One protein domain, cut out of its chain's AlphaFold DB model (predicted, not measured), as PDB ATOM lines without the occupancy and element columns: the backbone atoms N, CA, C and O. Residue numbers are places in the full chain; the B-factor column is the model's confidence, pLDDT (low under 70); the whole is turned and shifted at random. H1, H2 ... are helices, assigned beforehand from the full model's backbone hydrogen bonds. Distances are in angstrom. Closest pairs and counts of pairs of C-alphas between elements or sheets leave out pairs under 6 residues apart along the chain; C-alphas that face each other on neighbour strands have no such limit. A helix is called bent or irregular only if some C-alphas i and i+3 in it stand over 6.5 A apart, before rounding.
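AT A GLANCE: This is residues 129 to 252 of the 560 residues of an uncharacterized protein of Aspergillus wentii DTO 134E9 (UniProt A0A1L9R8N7). One long helix, H5, runs along one side of a rounded body, and H6 and H7 both cross it on the same side, H6 near its middle and H7 nearer its last residues. At the end where H5 begins, the helical hairpin H3 and H4 makes a small group with short H2, while short H1 packs on H6. The 124 printed residues hold seven named helices, H1 to H7 in chain order, and no named strand; the class is all helix. The whole is compact, with a radius of gyration of the C-alphas of 13.9 A and spans of 36 by 32 by 25 A.

IN THESE COORDINATES: Find C-alpha 129 at (-4.100, 28.831, 19.171), where H1, residues 129 to 132, begins. H2 follows at residues 136 to 139, then H3 at residues 143 to 149. H4, residues 154 to 165, is 16.3 A long from first to last C-alpha. Look next for C-alpha 171 at (-16.456, 43.758, 17.511); from there H5 runs 31.4 A to residue 192. H6, residues 208 to 221, measures 19.9 A. H7, residues 230 to 243, measures 19.6 A and ends with C-alpha 243 at (-8.173, 23.999, 26.743); it is irregular, with C-alphas 231 and 234 7.9 A apart.

HOW THE PARTS SIT: Start at H6, the hub, which touches H1, H5 and H7. Its closest C-alphas to H1 are those of Tyr 216 and Val 132, 5.7 A apart. Residues 175 to 183 of H5 touch H6, closest at the C-alphas of Ala 179 and Tyr 218, 5.3 A; the two run the same way at a steep tilt of 67 degrees, only just short of about perpendicular. Residues 217 to 221 of H6 touch H7, closest at the C-alphas of Thr 217 and Val 243, 6.2 A; this hairpin runs opposite ways at a steep tilt of 45 degrees. Residues 186 to 190 of H5 touch H7, closest at the C-alphas of Leu 190 and Leu 233, 7.0 A, only just about perpendicular at 72 degrees. H3 and H4, a hairpin, touch at the C-alphas of Gly 147 and Ile 157, 5.6 A, opposite ways at a steep tilt of 40 degrees. The helix packing is mostly crossed, with no touching pair that has a tilt at a shallow one. H2 and H3 only just touch, with 3 pairs of C-alphas within 8 A, closest at Trp 137 and Phe 146, 6.2 A. H4 and H5 are close but not clearly touching, with the C-alphas of Tyr 164 and Trp 174 at 7.5 A. H4 and H7 are apart. Every O i to N i+4 pair is within hydrogen-bond range in H3, H4, H5 and H6; in H7 it is 8 of 10, and H1 and H2 are too short for such a pair.

THE WHOLE: The two C-alphas farthest apart are those of Asp 166 and Gly 248, 40.3 A. The printed part has no cut. The link from H5 to H6, residues 193 to 207, is long. The mean pLDDT of the printed part is 81.8; among the residues under 70 are 192 to 199, 201 to 206 and 245 to 252.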
ATOM      1  N   ALA A 129      -3.475  28.985  17.855       60.97
ATOM      2  CA  ALA A 129      -4.100  28.831  19.171       60.97
ATOM      3  C   ALA A 129      -3.392  29.660  20.268       60.97
ATOM      4  O   ALA A 129      -4.040  30.350  21.056       60.97
ATOM      5  N   GLU A 130      -2.055  29.676  20.280       63.56
ATOM      6  CA  GLU A 130      -1.294  30.484  21.244       63.56
ATOM      7  C   GLU A 130      -1.430  31.998  21.015       63.56
ATOM      8  O   GLU A 130      -1.287  32.768  21.965       63.56
ATOM      9  N   ALA A 131      -1.697  32.442  19.783       67.12
ATOM     10  CA  ALA A 131      -1.813  33.863  19.458       67.12
ATOM     11  C   ALA A 131      -3.132  34.467  19.969       67.12
ATOM     12  O   ALA A 131      -3.141  35.596  20.468       67.12
ATOM     13  N   VAL A 132      -4.227  33.697  19.928       77.69
ATOM     14  CA  VAL A 132      -5.511  34.086  20.534       77.69
ATOM     15  C   VAL A 132      -5.374  34.182  22.056       77.69
ATOM     16  O   VAL A 132      -5.740  35.200  22.634       77.69
ATOM     17  N   GLY A 133      -4.764  33.180  22.702       63.78
ATOM     18  CA  GLY A 133      -4.612  33.131  24.164       63.78
ATOM     19  C   GLY A 133      -3.650  34.166  24.778       63.78
ATOM     20  O   GLY A 133      -3.584  34.270  25.998       63.78
ATOM     21  N   ARG A 134      -2.903  34.930  23.964       74.62
ATOM     22  CA  ARG A 134      -1.999  36.019  24.399       74.62
ATOM     23  C   ARG A 134      -2.529  37.407  24.013       74.62
ATOM     24  O   ARG A 134      -1.758  38.271  23.594       74.62
ATOM     25  N   ASN A 135      -3.838  37.618  24.124       70.38
ATOM     26  CA  ASN A 135      -4.514  38.910  23.936       70.38
ATOM     27  C   ASN A 135      -4.526  39.426  22.483       70.38
ATOM     28  O   ASN A 135      -4.957  40.555  22.249       70.38
ATOM     29  N   GLY A 136      -4.087  38.627  21.500       78.62
ATOM     30  CA  GLY A 136      -4.046  39.038  20.091       78.62
ATOM     31  C   GLY A 136      -5.427  39.382  19.522       78.62
ATOM     32  O   GLY A 136      -5.539  40.249  18.659       78.62
ATOM     33  N   TRP A 137      -6.483  38.768  20.064       92.00
ATOM     34  CA  TRP A 137      -7.868  38.985  19.640       92.00
ATOM     35  C   TRP A 137      -8.380  40.399  19.942       92.00
ATOM     36  O   TRP A 137      -9.242  40.898  19.226       92.00
ATOM     37  N   ARG A 138      -7.812  41.089  20.944       90.94
ATOM     38  CA  ARG A 138      -8.187  42.478  21.264       90.94
ATOM     39  C   ARG A 138      -7.771  43.478  20.180       90.94
ATOM     40  O   ARG A 138      -8.250  44.607  20.180       90.94
ATOM     41  N   GLY A 139      -6.869  43.081  19.278       89.38
ATOM     42  CA  GLY A 139      -6.471  43.871  18.111       89.38
ATOM     43  C   GLY A 139      -7.310  43.611  16.857       89.38
ATOM     44  O   GLY A 139      -7.094  44.282  15.849       89.38
ATOM     45  N   CYS A 140      -8.230  42.642  16.889       92.88
ATOM     46  CA  CYS A 140      -9.109  42.334  15.766       92.88
ATOM     47  C   CYS A 140     -10.225  43.381  15.665       92.88
ATOM     48  O   CYS A 140     -10.822  43.755  16.673       92.88
ATOM     49  N   ASN A 141     -10.529  43.834  14.446       91.31
ATOM     50  CA  ASN A 141     -11.589  44.823  14.212       91.31
ATOM     51  C   ASN A 141     -12.845  44.208  13.589       91.31
ATOM     52  O   ASN A 141     -13.867  44.880  13.477       91.31
ATOM     53  N   ASN A 142     -12.757  42.962  13.130       94.19
ATOM     54  CA  ASN A 142     -13.826  42.255  12.445       94.19
ATOM     55  C   ASN A 142     -13.620  40.731  12.549       94.19
ATOM     56  O   ASN A 142     -12.597  40.240  13.042       94.19
ATOM     57  N   VAL A 143     -14.604  39.986  12.047       95.19
ATOM     58  CA  VAL A 143     -14.614  38.519  12.050       95.19
ATOM     59  C   VAL A 143     -13.505  37.917  11.182       95.19
ATOM     60  O   VAL A 143     -12.970  36.874  11.547       95.19
ATOM     61  N   ASP A 144     -13.115  38.552  10.073       94.44
ATOM     62  CA  ASP A 144     -12.041  38.052   9.203       94.44
ATOM     63  C   ASP A 144     -10.670  38.119   9.900       94.44
ATOM     64  O   ASP A 144      -9.891  37.160   9.834       94.44
ATOM     65  N   ASP A 145     -10.395  39.210  10.624       94.00
ATOM     66  CA  ASP A 145      -9.185  39.391  11.435       94.00
ATOM     67  C   ASP A 145      -9.099  38.296  12.508       94.00
ATOM     68  O   ASP A 145      -8.069  37.634  12.659       94.00
ATOM     69  N   PHE A 146     -10.199  38.081  13.237       95.06
ATOM     70  CA  PHE A 146     -10.277  37.060  14.281       95.06
ATOM     71  C   PHE A 146     -10.197  35.646  13.711       95.06
ATOM     72  O   PHE A 146      -9.465  34.812  14.233       95.06
ATOM     73  N   GLY A 147     -10.904  35.378  12.616       93.19
ATOM     74  CA  GLY A 147     -10.898  34.088  11.940       93.19
ATOM     75  C   GLY A 147      -9.519  33.712  11.417       93.19
ATOM     76  O   GLY A 147      -9.113  32.559  11.535       93.19
ATOM     77  N   THR A 148      -8.768  34.693  10.913       92.81
ATOM     78  CA  THR A 148      -7.370  34.508  10.510       92.81
ATOM     79  C   THR A 148      -6.480  34.237  11.722       92.81
ATOM     80  O   THR A 148      -5.674  33.310  11.693       92.81
ATOM     81  N   LEU A 149      -6.643  35.006  12.805       91.69
ATOM     82  CA  LEU A 149      -5.875  34.830  14.041       91.69
ATOM     83  C   LEU A 149      -6.111  33.450  14.683       91.69
ATOM     84  O   LEU A 149      -5.164  32.796  15.116       91.69
ATOM     85  N   ALA A 150      -7.369  33.015  14.739       91.25
ATOM     86  CA  ALA A 150      -7.798  31.760  15.347       91.25
ATOM     87  C   ALA A 150      -7.636  30.536  14.430       91.25
ATOM     88  O   ALA A 150      -7.898  29.413  14.876       91.25
ATOM     89  N   ASP A 151      -7.192  30.731  13.184       93.12
ATOM     90  CA  ASP A 151      -7.074  29.688  12.159       93.12
ATOM     91  C   ASP A 151      -8.412  28.958  11.915       93.12
ATOM     92  O   ASP A 151      -8.549  27.738  12.049       93.12
ATOM     93  N   LEU A 152      -9.461  29.739  11.634       92.81
ATOM     94  CA  LEU A 152     -10.799  29.233  11.334       92.81
ATOM     95  C   LEU A 152     -10.961  28.930   9.842       92.81
ATOM     96  O   LEU A 152     -10.456  29.624   8.960       92.81
ATOM     97  N   ARG A 153     -11.765  27.907   9.537       93.69
ATOM     98  CA  ARG A 153     -12.146  27.597   8.153       93.69
ATOM     99  C   ARG A 153     -12.941  28.758   7.558       93.69
ATOM    100  O   ARG A 153     -13.826  29.294   8.217       93.69
ATOM    101  N   LYS A 154     -12.731  29.052   6.270       93.75
ATOM    102  CA  LYS A 154     -13.457  30.115   5.542       93.75
ATOM    103  C   LYS A 154     -14.978  30.037   5.696       93.75
ATOM    104  O   LYS A 154     -15.623  31.070   5.804       93.75
ATOM    105  N   SER A 155     -15.547  28.831   5.736       92.25
ATOM    106  CA  SER A 155     -16.984  28.640   5.964       92.25
ATOM    107  C   SER A 155     -17.428  29.145   7.340       92.25
ATOM    108  O   SER A 155     -18.440  29.827   7.430       92.25
ATOM    109  N   THR A 156     -16.650  28.848   8.386       93.19
ATOM    110  CA  THR A 156     -16.902  29.305   9.759       93.19
ATOM    111  C   THR A 156     -16.786  30.823   9.842       93.19
ATOM    112  O   THR A 156     -17.656  31.455  10.423       93.19
ATOM    113  N   ILE A 157     -15.765  31.408   9.204       95.25
ATOM    114  CA  ILE A 157     -15.590  32.867   9.125       95.25
ATOM    115  C   ILE A 157     -16.818  33.510   8.471       95.25
ATOM    116  O   ILE A 157     -17.406  34.414   9.043       95.25
ATOM    117  N   GLN A 158     -17.273  32.989   7.326       92.44
ATOM    118  CA  GLN A 158     -18.473  33.497   6.649       92.44
ATOM    119  C   GLN A 158     -19.726  33.429   7.527       92.44
ATOM    120  O   GLN A 158     -20.532  34.352   7.495       92.44
ATOM    121  N   GLN A 159     -19.896  32.352   8.295       91.88
ATOM    122  CA  GLN A 159     -21.036  32.197   9.202       91.88
ATOM    123  C   GLN A 159     -20.986  33.198  10.353       91.88
ATOM    124  O   GLN A 159     -21.959  33.906  10.568       91.88
ATOM    125  N   LEU A 160     -19.832  33.338  11.005       92.00
ATOM    126  CA  LEU A 160     -19.641  34.335  12.056       92.00
ATOM    127  C   LEU A 160     -19.810  35.771  11.528       92.00
ATOM    128  O   LEU A 160     -20.330  36.627  12.234       92.00
ATOM    129  N   SER A 161     -19.415  36.043  10.279       92.81
ATOM    130  CA  SER A 161     -19.612  37.355   9.655       92.81
ATOM    131  C   SER A 161     -21.090  37.665   9.449       92.81
ATOM    132  O   SER A 161     -21.489  38.803   9.657       92.81
ATOM    133  N   LEU A 162     -21.907  36.673   9.076       89.50
ATOM    134  CA  LEU A 162     -23.357  36.854   8.973       89.50
ATOM    135  C   LEU A 162     -23.974  37.184  10.336       89.50
ATOM    136  O   LEU A 162     -24.795  38.090  10.410       89.50
ATOM    137  N   ASP A 163     -23.522  36.520  11.402       87.12
ATOM    138  CA  ASP A 163     -24.000  36.783  12.763       87.12
ATOM    139  C   ASP A 163     -23.575  38.174  13.284       87.12
ATOM    140  O   ASP A 163     -24.256  38.754  14.126       87.12
ATOM    141  N   TYR A 164     -22.461  38.731  12.786       89.12
ATOM    142  CA  TYR A 164     -21.955  40.052  13.186       89.12
ATOM    143  C   TYR A 164     -22.583  41.232  12.418       89.12
ATOM    144  O   TYR A 164     -22.713  42.320  12.976       89.12
ATOM    145  N   VAL A 165     -22.960  41.050  11.143       80.12
ATOM    146  CA  VAL A 165     -23.372  42.144  10.229       80.12
ATOM    147  C   VAL A 165     -24.584  42.948  10.721       80.12
ATOM    148  O   VAL A 165     -24.686  44.130  10.394       80.12
ATOM    149  N   ASP A 166     -25.448  42.356  11.546       68.25
ATOM    150  CA  ASP A 166     -26.689  42.978  12.026       68.25
ATOM    151  C   ASP A 166     -26.596  43.542  13.460       68.25
ATOM    152  O   ASP A 166     -27.621  43.788  14.102       68.25
ATOM    153  N   VAL A 167     -25.384  43.758  13.989       72.75
ATOM    154  CA  VAL A 167     -25.189  44.159  15.392       72.75
ATOM    155  C   VAL A 167     -24.609  45.573  15.522       72.75
ATOM    156  O   VAL A 167     -23.490  45.850  15.098       72.75
ATOM    157  N   ASP A 168     -25.326  46.460  16.222       77.25
ATOM    158  CA  ASP A 168     -24.917  47.847  16.536       77.25
ATOM    159  C   ASP A 168     -23.812  47.943  17.622       77.25
ATOM    160  O   ASP A 168     -23.675  48.951  18.323       77.25
ATOM    161  N   THR A 169     -23.001  46.897  17.797       81.88
ATOM    162  CA  THR A 169     -21.947  46.830  18.821       81.88
ATOM    163  C   THR A 169     -20.559  46.731  18.200       81.88
ATOM    164  O   THR A 169     -20.364  46.164  17.126       81.88
ATOM    165  N   ASN A 170     -19.553  47.256  18.903       90.88
ATOM    166  CA  ASN A 170     -18.167  47.061  18.489       90.88
ATOM    167  C   ASN A 170     -17.794  45.564  18.535       90.88
ATOM    168  O   ASN A 170     -18.327  44.807  19.348       90.88
ATOM    169  N   PHE A 171     -16.857  45.157  17.676       91.62
ATOM    170  CA  PHE A 171     -16.456  43.758  17.511       91.62
ATOM    171  C   PHE A 171     -16.016  43.083  18.821       91.62
ATOM    172  O   PHE A 171     -16.355  41.928  19.053       91.62
ATOM    173  N   ILE A 172     -15.301  43.803  19.692       91.94
ATOM    174  CA  ILE A 172     -14.790  43.275  20.967       91.94
ATOM    175  C   ILE A 172     -15.927  42.929  21.929       91.94
ATOM    176  O   ILE A 172     -15.900  41.880  22.563       91.94
ATOM    177  N   SER A 173     -16.938  43.790  22.037       89.50
ATOM    178  CA  SER A 173     -18.120  43.500  22.849       89.50
ATOM    179  C   SER A 173     -18.897  42.312  22.282       89.50
ATOM    180  O   SER A 173     -19.236  41.402  23.031       89.50
ATOM    181  N   TRP A 174     -19.091  42.289  20.960       94.50
ATOM    182  CA  TRP A 174     -19.803  41.210  20.279       94.50
ATOM    183  C   TRP A 174     -19.125  39.847  20.461       94.50
ATOM    184  O   TRP A 174     -19.784  38.887  20.850       94.50
ATOM    185  N   ILE A 175     -17.810  39.743  20.230       94.06
ATOM    186  CA  ILE A 175     -17.101  38.454  20.307       94.06
ATOM    187  C   ILE A 175     -17.080  37.898  21.735       94.06
ATOM    188  O   ILE A 175     -17.142  36.685  21.916       94.06
ATOM    189  N   THR A 176     -17.032  38.767  22.750       90.94
ATOM    190  CA  THR A 176     -17.108  38.362  24.159       90.94
ATOM    191  C   THR A 176     -18.490  37.831  24.516       90.94
ATOM    192  O   THR A 176     -18.579  36.778  25.142       90.94
ATOM    193  N   GLU A 177     -19.558  38.507  24.089       87.94
ATOM    194  CA  GLU A 177     -20.939  38.056  24.309       87.94
ATOM    195  C   GLU A 177     -21.219  36.741  23.568       87.94
ATOM    196  O   GLU A 177     -21.665  35.771  24.177       87.94
ATOM    197  N   ALA A 178     -20.826  36.645  22.295       91.50
ATOM    198  CA  ALA A 178     -20.948  35.417  21.511       91.50
ATOM    199  C   ALA A 178     -20.169  34.246  22.137       91.50
ATOM    200  O   ALA A 178     -20.642  33.105  22.139       91.50
ATOM    201  N   ALA A 179     -18.978  34.510  22.684       92.75
ATOM    202  CA  ALA A 179     -18.183  33.507  23.381       92.75
ATOM    203  C   ALA A 179     -18.839  33.038  24.685       92.75
ATOM    204  O   ALA A 179     -18.842  31.833  24.956       92.75
ATOM    205  N   ASP A 180     -19.393  33.968  25.465       86.38
ATOM    206  CA  ASP A 180     -20.110  33.693  26.711       86.38
ATOM    207  C   ASP A 180     -21.345  32.821  26.454       86.38
ATOM    208  O   ASP A 180     -21.455  31.727  27.011       86.38
ATOM    209  N   GLU A 181     -22.213  33.234  25.526       85.38
ATOM    210  CA  GLU A 181     -23.437  32.509  25.173       85.38
ATOM    211  C   GLU A 181     -23.148  31.104  24.632       85.38
ATOM    212  O   GLU A 181     -23.750  30.112  25.062       85.38
ATOM    213  N   TYR A 182     -22.193  30.990  23.702       93.50
ATOM    214  CA  TYR A 182     -21.832  29.702  23.114       93.50
ATOM    215  C   TYR A 182     -21.267  28.759  24.177       93.50
ATOM    216  O   TYR A 182     -21.607  27.567  24.219       93.50
ATOM    217  N   LEU A 183     -20.392  29.270  25.047       91.00
ATOM    218  CA  LEU A 183     -19.799  28.467  26.099       91.00
ATOM    219  C   LEU A 183     -20.837  28.079  27.157       91.00
ATOM    220  O   LEU A 183     -20.834  26.915  27.562       91.00
ATOM    221  N   ASP A 184     -21.741  28.974  27.567       84.31
ATOM    222  CA  ASP A 184     -22.838  28.643  28.486       84.31
ATOM    223  C   ASP A 184     -23.689  27.505  27.921       84.31
ATOM    224  O   ASP A 184     -23.939  26.506  28.602       84.31
ATOM    225  N   GLN A 185     -24.031  27.574  26.633       86.44
ATOM    226  CA  GLN A 185     -24.796  26.529  25.970       86.44
ATOM    227  C   GLN A 185     -24.053  25.184  25.990       86.44
ATOM    228  O   GLN A 185     -24.613  24.170  26.423       86.44
ATOM    229  N   VAL A 186     -22.774  25.154  25.600       90.19
ATOM    230  CA  VAL A 186     -21.950  23.934  25.652       90.19
ATOM    231  C   VAL A 186     -21.858  23.393  27.083       90.19
ATOM    232  O   VAL A 186     -22.073  22.196  27.309       90.19
ATOM    233  N   GLN A 187     -21.575  24.254  28.063       86.25
ATOM    234  CA  GLN A 187     -21.457  23.854  29.461       86.25
ATOM    235  C   GLN A 187     -22.780  23.326  30.018       86.25
ATOM    236  O   GLN A 187     -22.776  22.312  30.713       86.25
ATOM    237  N   CYS A 188     -23.909  23.963  29.708       79.88
ATOM    238  CA  CYS A 188     -25.242  23.548  30.135       79.88
ATOM    239  C   CYS A 188     -25.541  22.112  29.682       79.88
ATOM    240  O   CYS A 188     -25.927  21.267  30.494       79.88
ATOM    241  N   TYR A 189     -25.284  21.789  28.412       80.38
ATOM    242  CA  TYR A 189     -25.528  20.442  27.892       80.38
ATOM    243  C   TYR A 189     -24.523  19.401  28.399       80.38
ATOM    244  O   TYR A 189     -24.916  18.268  28.690       80.38
ATOM    245  N   LEU A 190     -23.247  19.757  28.565       79.62
ATOM    246  CA  LEU A 190     -22.261  18.847  29.160       79.62
ATOM    247  C   LEU A 190     -22.530  18.594  30.655       79.62
ATOM    248  O   LEU A 190     -22.370  17.463  31.116       79.62
ATOM    249  N   LYS A 191     -23.002  19.599  31.408       76.94
ATOM    250  CA  LYS A 191     -23.442  19.443  32.806       76.94
ATOM    251  C   LYS A 191     -24.655  18.518  32.898       76.94
ATOM    252  O   LYS A 191     -24.618  17.565  33.674       76.94
ATOM    253  N   LYS A 192     -25.667  18.720  32.044       69.81
ATOM    254  CA  LYS A 192     -26.845  17.834  31.938       69.81
ATOM    255  C   LYS A 192     -26.471  16.384  31.615       69.81
ATOM    256  O   LYS A 192     -27.116  15.462  32.098       69.81
ATOM    257  N   GLY A 193     -25.423  16.172  30.817       67.12
ATOM    258  CA  GLY A 193     -24.908  14.840  30.485       67.12
ATOM    259  C   GLY A 193     -23.915  14.247  31.495       67.12
ATOM    260  O   GLY A 193     -23.336  13.204  31.206       67.12
ATOM    261  N   TYR A 194     -23.673  14.901  32.639       56.81
ATOM    262  CA  TYR A 194     -22.701  14.489  33.667       56.81
ATOM    263  C   TYR A 194     -21.279  14.231  33.141       56.81
ATOM    264  O   TYR A 194     -20.549  13.377  33.659       56.81
ATOM    265  N   TRP A 195     -20.852  14.971  32.118       69.19
ATOM    266  CA  TRP A 195     -19.529  14.806  31.524       69.19
ATOM    267  C   TRP A 195     -18.433  15.257  32.504       69.19
ATOM    268  O   TRP A 195     -18.451  16.369  33.026       69.19
ATOM    269  N   GLN A 196     -17.459  14.381  32.772       65.81
ATOM    270  CA  GLN A 196     -16.416  14.608  33.785       65.81
ATOM    271  C   GLN A 196     -15.084  15.068  33.181       65.81
ATOM    272  O   GLN A 196     -14.774  14.775  32.025       65.81
ATOM    273  N   GLY A 197     -14.246  15.715  33.995       63.59
ATOM    274  CA  GLY A 197     -12.861  16.061  33.647       63.59
ATOM    275  C   GLY A 197     -12.685  17.391  32.912       63.59
ATOM    276  O   GLY A 197     -11.599  17.642  32.414       63.59
ATOM    277  N   VAL A 198     -13.727  18.221  32.846       69.31
ATOM    278  CA  VAL A 198     -13.666  19.585  32.308       69.31
ATOM    279  C   VAL A 198     -13.581  20.585  33.461       69.31
ATOM    280  O   VAL A 198     -14.344  20.474  34.423       69.31
ATOM    281  N   GLY A 199     -12.669  21.555  33.367       66.31
ATOM    282  CA  GLY A 199     -12.685  22.743  34.222       66.31
ATOM    283  C   GLY A 199     -13.757  23.717  33.735       66.31
ATOM    284  O   GLY A 199     -13.727  24.131  32.582       66.31
ATOM    285  N   TRP A 200     -14.730  24.057  34.582       74.31
ATOM    286  CA  TRP A 200     -15.785  25.001  34.204       74.31
ATOM    287  C   TRP A 200     -15.278  26.438  34.308       74.31
ATOM    288  O   TRP A 200     -14.849  26.865  35.381       74.31
ATOM    289  N   ILE A 201     -15.369  27.172  33.205       68.50
ATOM    290  CA  ILE A 201     -15.101  28.613  33.159       68.50
ATOM    291  C   ILE A 201     -16.290  29.325  33.812       68.50
ATOM    292  O   ILE A 201     -17.439  28.980  33.524       68.50
ATOM    293  N   ALA A 202     -16.013  30.254  34.728       65.31
ATOM    294  CA  ALA A 202     -17.039  31.077  35.360       65.31
ATOM    295  C   ALA A 202     -17.555  32.121  34.361       65.31
ATOM    296  O   ALA A 202     -16.753  32.791  33.717       65.31
ATOM    297  N   LEU A 203     -18.878  32.240  34.252       63.84
ATOM    298  CA  LEU A 203     -19.550  33.184  33.363       63.84
ATOM    299  C   LEU A 203     -20.392  34.171  34.193       63.84
ATOM    300  O   LEU A 203     -21.067  33.728  35.135       63.84
ATOM    301  N   PRO A 204     -20.370  35.480  33.884       60.25
ATOM    302  CA  PRO A 204     -19.391  36.157  33.026       60.25
ATOM    303  C   PRO A 204     -17.998  36.225  33.699       60.25
ATOM    304  O   PRO A 204     -17.914  36.176  34.936       60.25
ATOM    305  N   PRO A 205     -16.907  36.347  32.923       67.25
ATOM    306  CA  PRO A 205     -15.553  36.512  33.458       67.25
ATOM    307  C   PRO A 205     -15.421  37.814  34.271       67.25
ATOM    308  O   PRO A 205     -16.086  38.809  33.986       67.25
ATOM    309  N   GLN A 206     -14.583  37.815  35.314       66.69
ATOM    310  CA  GLN A 206     -14.441  38.956  36.241       66.69
ATOM    311  C   GLN A 206     -13.148  39.761  36.053       66.69
ATOM    312  O   GLN A 206     -12.954  40.774  36.729       66.69
ATOM    313  N   ASN A 207     -12.238  39.306  35.189       75.00
ATOM    314  CA  ASN A 207     -10.950  39.947  34.928       75.00
ATOM    315  C   ASN A 207     -10.434  39.641  33.509       75.00
ATOM    316  O   ASN A 207     -10.818  38.643  32.901       75.00
ATOM    317  N   ASP A 208      -9.517  40.478  33.013       73.19
ATOM    318  CA  ASP A 208      -8.956  40.356  31.659       73.19
ATOM    319  C   ASP A 208      -8.368  38.960  31.346       73.19
ATOM    320  O   ASP A 208      -8.628  38.453  30.254       73.19
ATOM    321  N   PRO A 209      -7.630  38.284  32.261       75.31
ATOM    322  CA  PRO A 209      -7.141  36.923  32.014       75.31
ATOM    323  C   PRO A 209      -8.245  35.869  31.828       75.31
ATOM    324  O   PRO A 209      -8.063  34.914  31.072       75.31
ATOM    325  N   GLU A 210      -9.378  36.005  32.524       74.69
ATOM    326  CA  GLU A 210     -10.535  35.117  32.364       74.69
ATOM    327  C   GLU A 210     -11.248  35.363  31.029       74.69
ATOM    328  O   GLU A 210     -11.660  34.399  30.382       74.69
ATOM    329  N   GLU A 211     -11.329  36.616  30.576       82.00
ATOM    330  CA  GLU A 211     -11.829  36.953  29.236       82.00
ATOM    331  C   GLU A 211     -10.935  36.371  28.134       82.00
ATOM    332  O   GLU A 211     -11.432  35.761  27.190       82.00
ATOM    333  N   ASP A 212      -9.610  36.475  28.268       85.38
ATOM    334  CA  ASP A 212      -8.669  35.865  27.319       85.38
ATOM    335  C   ASP A 212      -8.862  34.352  27.213       85.38
ATOM    336  O   ASP A 212      -8.831  33.774  26.122       85.38
ATOM    337  N   HIS A 213      -9.108  33.706  28.352       84.31
ATOM    338  CA  HIS A 213      -9.378  32.280  28.399       84.31
ATOM    339  C   HIS A 213     -10.731  31.908  27.779       84.31
ATOM    340  O   HIS A 213     -10.831  30.882  27.097       84.31
ATOM    341  N   LEU A 214     -11.758  32.738  27.990       89.31
ATOM    342  CA  LEU A 214     -13.074  32.597  27.373       89.31
ATOM    343  C   LEU A 214     -12.964  32.656  25.846       89.31
ATOM    344  O   LEU A 214     -13.390  31.716  25.174       89.31
ATOM    345  N   ILE A 215     -12.332  33.699  25.300       92.81
ATOM    346  CA  ILE A 215     -12.184  33.880  23.848       92.81
ATOM    347  C   ILE A 215     -11.333  32.772  23.230       92.81
ATOM    348  O   ILE A 215     -11.686  32.223  22.183       92.81
ATOM    349  N   TYR A 216     -10.240  32.385  23.892       91.50
ATOM    350  CA  TYR A 216      -9.435  31.246  23.461       91.50
ATOM    351  C   TYR A 216     -10.269  29.961  23.390       91.50
ATOM    352  O   TYR A 216     -10.276  29.272  22.369       91.50
ATOM    353  N   THR A 217     -11.031  29.670  24.444       91.12
ATOM    354  CA  THR A 217     -11.898  28.489  24.503       91.12
ATOM    355  C   THR A 217     -12.962  28.520  23.413       91.12
ATOM    356  O   THR A 217     -13.152  27.526  22.712       91.12
ATOM    357  N   TYR A 218     -13.621  29.662  23.222       94.81
ATOM    358  CA  TYR A 218     -14.604  29.860  22.164       94.81
ATOM    359  C   TYR A 218     -14.009  29.601  20.778       94.81
ATOM    360  O   TYR A 218     -14.584  28.833  20.008       94.81
ATOM    361  N   SER A 219     -12.819  30.146  20.496       94.88
ATOM    362  CA  SER A 219     -12.124  29.965  19.215       94.88
ATOM    363  C   SER A 219     -11.869  28.490  18.875       94.88
ATOM    364  O   SER A 219     -11.926  28.087  17.715       94.88
ATOM    365  N   GLU A 220     -11.655  27.656  19.894       94.56
ATOM    366  CA  GLU A 220     -11.474  26.218  19.731       94.56
ATOM    367  C   GLU A 220     -12.818  25.494  19.560       94.56
ATOM    368  O   GLU A 220     -12.935  24.595  18.727       94.56
ATOM    369  N   LEU A 221     -13.864  25.906  20.283       95.12
ATOM    370  CA  LEU A 221     -15.204  25.320  20.163       95.12
ATOM    371  C   LEU A 221     -15.836  25.575  18.786       95.12
ATOM    372  O   LEU A 221     -16.415  24.652  18.205       95.12
ATOM    373  N   VAL A 222     -15.672  26.772  18.212       96.06
ATOM    374  CA  VAL A 222     -16.225  27.093  16.882       96.06
ATOM    375  C   VAL A 222     -15.563  26.313  15.740       96.06
ATOM    376  O   VAL A 222     -16.155  26.166  14.668       96.06
ATOM    377  N   LYS A 223     -14.375  25.726  15.966       95.06
ATOM    378  CA  LYS A 223     -13.746  24.785  15.017       95.06
ATOM    379  C   LYS A 223     -14.516  23.469  14.900       95.06
ATOM    380  O   LYS A 223     -14.451  22.825  13.854       95.06
ATOM    381  N   VAL A 224     -15.263  23.070  15.936       94.19
ATOM    382  CA  VAL A 224     -16.169  21.908  15.876       94.19
ATOM    383  C   VAL A 224     -17.388  22.245  15.032       94.19
ATOM    384  O   VAL A 224     -17.788  21.469  14.162       94.19
ATOM    385  N   SER A 225     -17.999  23.396  15.308       94.44
ATOM    386  CA  SER A 225     -19.147  23.901  14.570       94.44
ATOM    387  C   SER A 225     -19.334  25.397  14.859       94.44
ATOM    388  O   SER A 225     -19.291  25.773  16.027       94.44
ATOM    389  N   PRO A 226     -19.621  26.234  13.846       91.31
ATOM    390  CA  PRO A 226     -19.917  27.665  14.028       91.31
ATOM    391  C   PRO A 226     -21.098  27.914  14.980       91.31
ATOM    392  O   PRO A 226     -21.121  28.910  15.682       91.31
ATOM    393  N   PHE A 227     -22.036  26.963  15.051       91.50
ATOM    394  CA  PHE A 227     -23.191  26.968  15.953       91.50
ATOM    395  C   PHE A 227     -23.161  25.737  16.853       91.50
ATOM    396  O   PHE A 227     -22.678  24.678  16.433       91.50
ATOM    397  N   PHE A 228     -23.724  25.829  18.054       90.81
ATOM    398  CA  PHE A 228     -23.834  24.681  18.946       90.81
ATOM    399  C   PHE A 228     -24.634  23.532  18.307       90.81
ATOM    400  O   PHE A 228     -25.750  23.715  17.819       90.81
ATOM    401  N   LYS A 229     -24.081  22.313  18.341       88.94
ATOM    402  CA  LYS A 229     -24.764  21.090  17.886       88.94
ATOM    403  C   LYS A 229     -24.710  19.998  18.946       88.94
ATOM    404  O   LYS A 229     -23.647  19.454  19.228       88.94
ATOM    405  N   LYS A 230     -25.868  19.572  19.460       84.94
ATOM    406  CA  LYS A 230     -25.963  18.496  20.470       84.94
ATOM    407  C   LYS A 230     -25.280  17.188  20.032       84.94
ATOM    408  O   LYS A 230     -24.662  16.515  20.850       84.94
ATOM    409  N   SER A 231     -25.317  16.852  18.740       86.56
ATOM    410  CA  SER A 231     -24.642  15.666  18.185       86.56
ATOM    411  C   SER A 231     -23.107  15.716  18.263       86.56
ATOM    412  O   SER A 231     -22.453  14.698  18.057       86.56
ATOM    413  N   LYS A 232     -22.529  16.880  18.582       92.25
ATOM    414  CA  LYS A 232     -21.087  17.137  18.688       92.25
ATOM    415  C   LYS A 232     -20.589  17.290  20.130       92.25
ATOM    416  O   LYS A 232     -19.431  17.634  20.343       92.25
ATOM    417  N   LEU A 233     -21.422  16.973  21.129       85.88
ATOM    418  CA  LEU A 233     -21.040  16.999  22.551       85.88
ATOM    419  C   LEU A 233     -19.729  16.262  22.888       85.88
ATOM    420  O   LEU A 233     -18.951  16.825  23.662       85.88
ATOM    421  N   PRO A 234     -19.419  15.078  22.318       86.31
ATOM    422  CA  PRO A 234     -18.135  14.421  22.570       86.31
ATOM    423  C   PRO A 234     -16.927  15.252  22.111       86.31
ATOM    424  O   PRO A 234     -15.920  15.306  22.817       86.31
ATOM    425  N   ASP A 235     -17.039  15.933  20.968       90.25
ATOM    426  CA  ASP A 235     -15.972  16.769  20.407       90.25
ATOM    427  C   ASP A 235     -15.766  18.021  21.280       90.25
ATOM    428  O   ASP A 235     -14.641  18.337  21.669       90.25
ATOM    429  N   TYR A 236     -16.860  18.677  21.693       93.31
ATOM    430  CA  TYR A 236     -16.805  19.805  22.633       93.31
ATOM    431  C   TYR A 236     -16.168  19.416  23.974       93.31
ATOM    432  O   TYR A 236     -15.359  20.164  24.524       93.31
ATOM    433  N   HIS A 237     -16.493  18.230  24.499       86.44
ATOM    434  CA  HIS A 237     -15.922  17.721  25.746       86.44
ATOM    435  C   HIS A 237     -14.407  17.523  25.660       86.44
ATOM    436  O   HIS A 237     -13.689  17.898  26.590       86.44
ATOM    437  N   GLN A 238     -13.914  16.960  24.554       85.81
ATOM    438  CA  GLN A 238     -12.478  16.777  24.334       85.81
ATOM    439  C   GLN A 238     -11.741  18.112  24.249       85.81
ATOM    440  O   GLN A 238     -10.655  18.243  24.815       85.81
ATOM    441  N   ILE A 239     -12.339  19.108  23.591       90.25
ATOM    442  CA  ILE A 239     -11.764  20.451  23.522       90.25
ATOM    443  C   ILE A 239     -11.684  21.062  24.910       90.25
ATOM    444  O   ILE A 239     -10.591  21.434  25.321       90.25
ATOM    445  N   LEU A 240     -12.782  21.087  25.669       88.62
ATOM    446  CA  LEU A 240     -12.789  21.664  27.015       88.62
ATOM    447  C   LEU A 240     -11.816  20.963  27.973       88.62
ATOM    448  O   LEU A 240     -11.174  21.618  28.784       88.62
ATOM    449  N   LYS A 241     -11.627  19.645  27.840       82.75
ATOM    450  CA  LYS A 241     -10.580  18.911  28.570       82.75
ATOM    451  C   LYS A 241      -9.163  19.375  28.241       82.75
ATOM    452  O   LYS A 241      -8.289  19.301  29.098       82.75
ATOM    453  N   ARG A 242      -8.925  19.767  26.990       84.75
ATOM    454  CA  ARG A 242      -7.618  20.220  26.506       84.75
ATOM    455  C   ARG A 242      -7.363  21.680  26.862       84.75
ATOM    456  O   ARG A 242      -6.254  22.007  27.267       84.75
ATOM    457  N   VAL A 243      -8.353  22.545  26.644       82.69
ATOM    458  CA  VAL A 243      -8.173  23.999  26.743       82.69
ATOM    459  C   VAL A 243      -8.317  24.502  28.168       82.69
ATOM    460  O   VAL A 243      -7.607  25.431  28.522       82.69
ATOM    461  N   SER A 244      -9.148  23.877  29.004       74.19
ATOM    462  CA  SER A 244      -9.281  24.254  30.411       74.19
ATOM    463  C   SER A 244      -8.232  23.501  31.239       74.19
ATOM    464  O   SER A 244      -8.358  22.282  31.394       74.19
ATOM    465  N   PRO A 245      -7.185  24.167  31.772       55.12
ATOM    466  CA  PRO A 245      -6.150  23.496  32.546       55.12
ATOM    467  C   PRO A 245      -6.777  22.820  33.766       55.12
ATOM    468  O   PRO A 245      -7.396  23.452  34.622       55.12
ATOM    469  N   GLY A 246      -6.637  21.499  33.815       50.78
ATOM    470  CA  GLY A 246      -7.159  20.647  34.873       50.78
ATOM    471  C   GLY A 246      -6.364  20.759  36.169       50.78
ATOM    472  O   GLY A 246      -5.911  19.738  36.661       50.78
ATOM    473  N   ASP A 247      -6.231  21.957  36.740       45.25
ATOM    474  CA  ASP A 247      -5.683  22.155  38.084       45.25
ATOM    475  C   ASP A 247      -6.703  22.861  38.988       45.25
ATOM    476  O   ASP A 247      -6.679  24.057  39.252       45.25
ATOM    477  N   GLY A 248      -7.631  22.057  39.508       44.56
ATOM    478  CA  GLY A 248      -7.907  22.044  40.946       44.56
ATOM    479  C   GLY A 248      -8.605  23.228  41.629       44.56
ATOM    480  O   GLY A 248      -8.935  23.071  42.803       44.56
ATOM    481  N   SER A 249      -8.916  24.356  40.987       37.88
ATOM    482  CA  SER A 249      -9.730  25.409  41.623       37.88
ATOM    483  C   SER A 249     -11.123  25.467  41.016       37.88
ATOM    484  O   SER A 249     -11.475  26.365  40.258       37.88
ATOM    485  N   TRP A 250     -11.941  24.474  41.347       42.78
ATOM    486  CA  TRP A 250     -13.326  24.502  40.923       42.78
ATOM    487  C   TRP A 250     -14.019  25.648  41.651       42.78
ATOM    488  O   TRP A 250     -13.905  25.780  42.878       42.78
ATOM    489  N   GLY A 251     -14.772  26.440  40.888       38.66
ATOM    490  CA  GLY A 251     -15.770  27.347  41.432       38.66
ATOM    491  C   GLY A 251     -16.551  26.643  42.544       38.66
ATOM    492  O   GLY A 251     -17.004  25.506  42.411       38.66
ATOM    493  N   CYS A 252     -16.621  27.306  43.694       40.38
ATOM    494  CA  CYS A 252     -16.908  26.748  45.018       40.38
ATOM    495  C   CYS A 252     -18.283  26.043  45.178       40.38
ATOM    496  O   CYS A 252     -18.561  25.513  46.256       40.38
TER     497      CYS A 252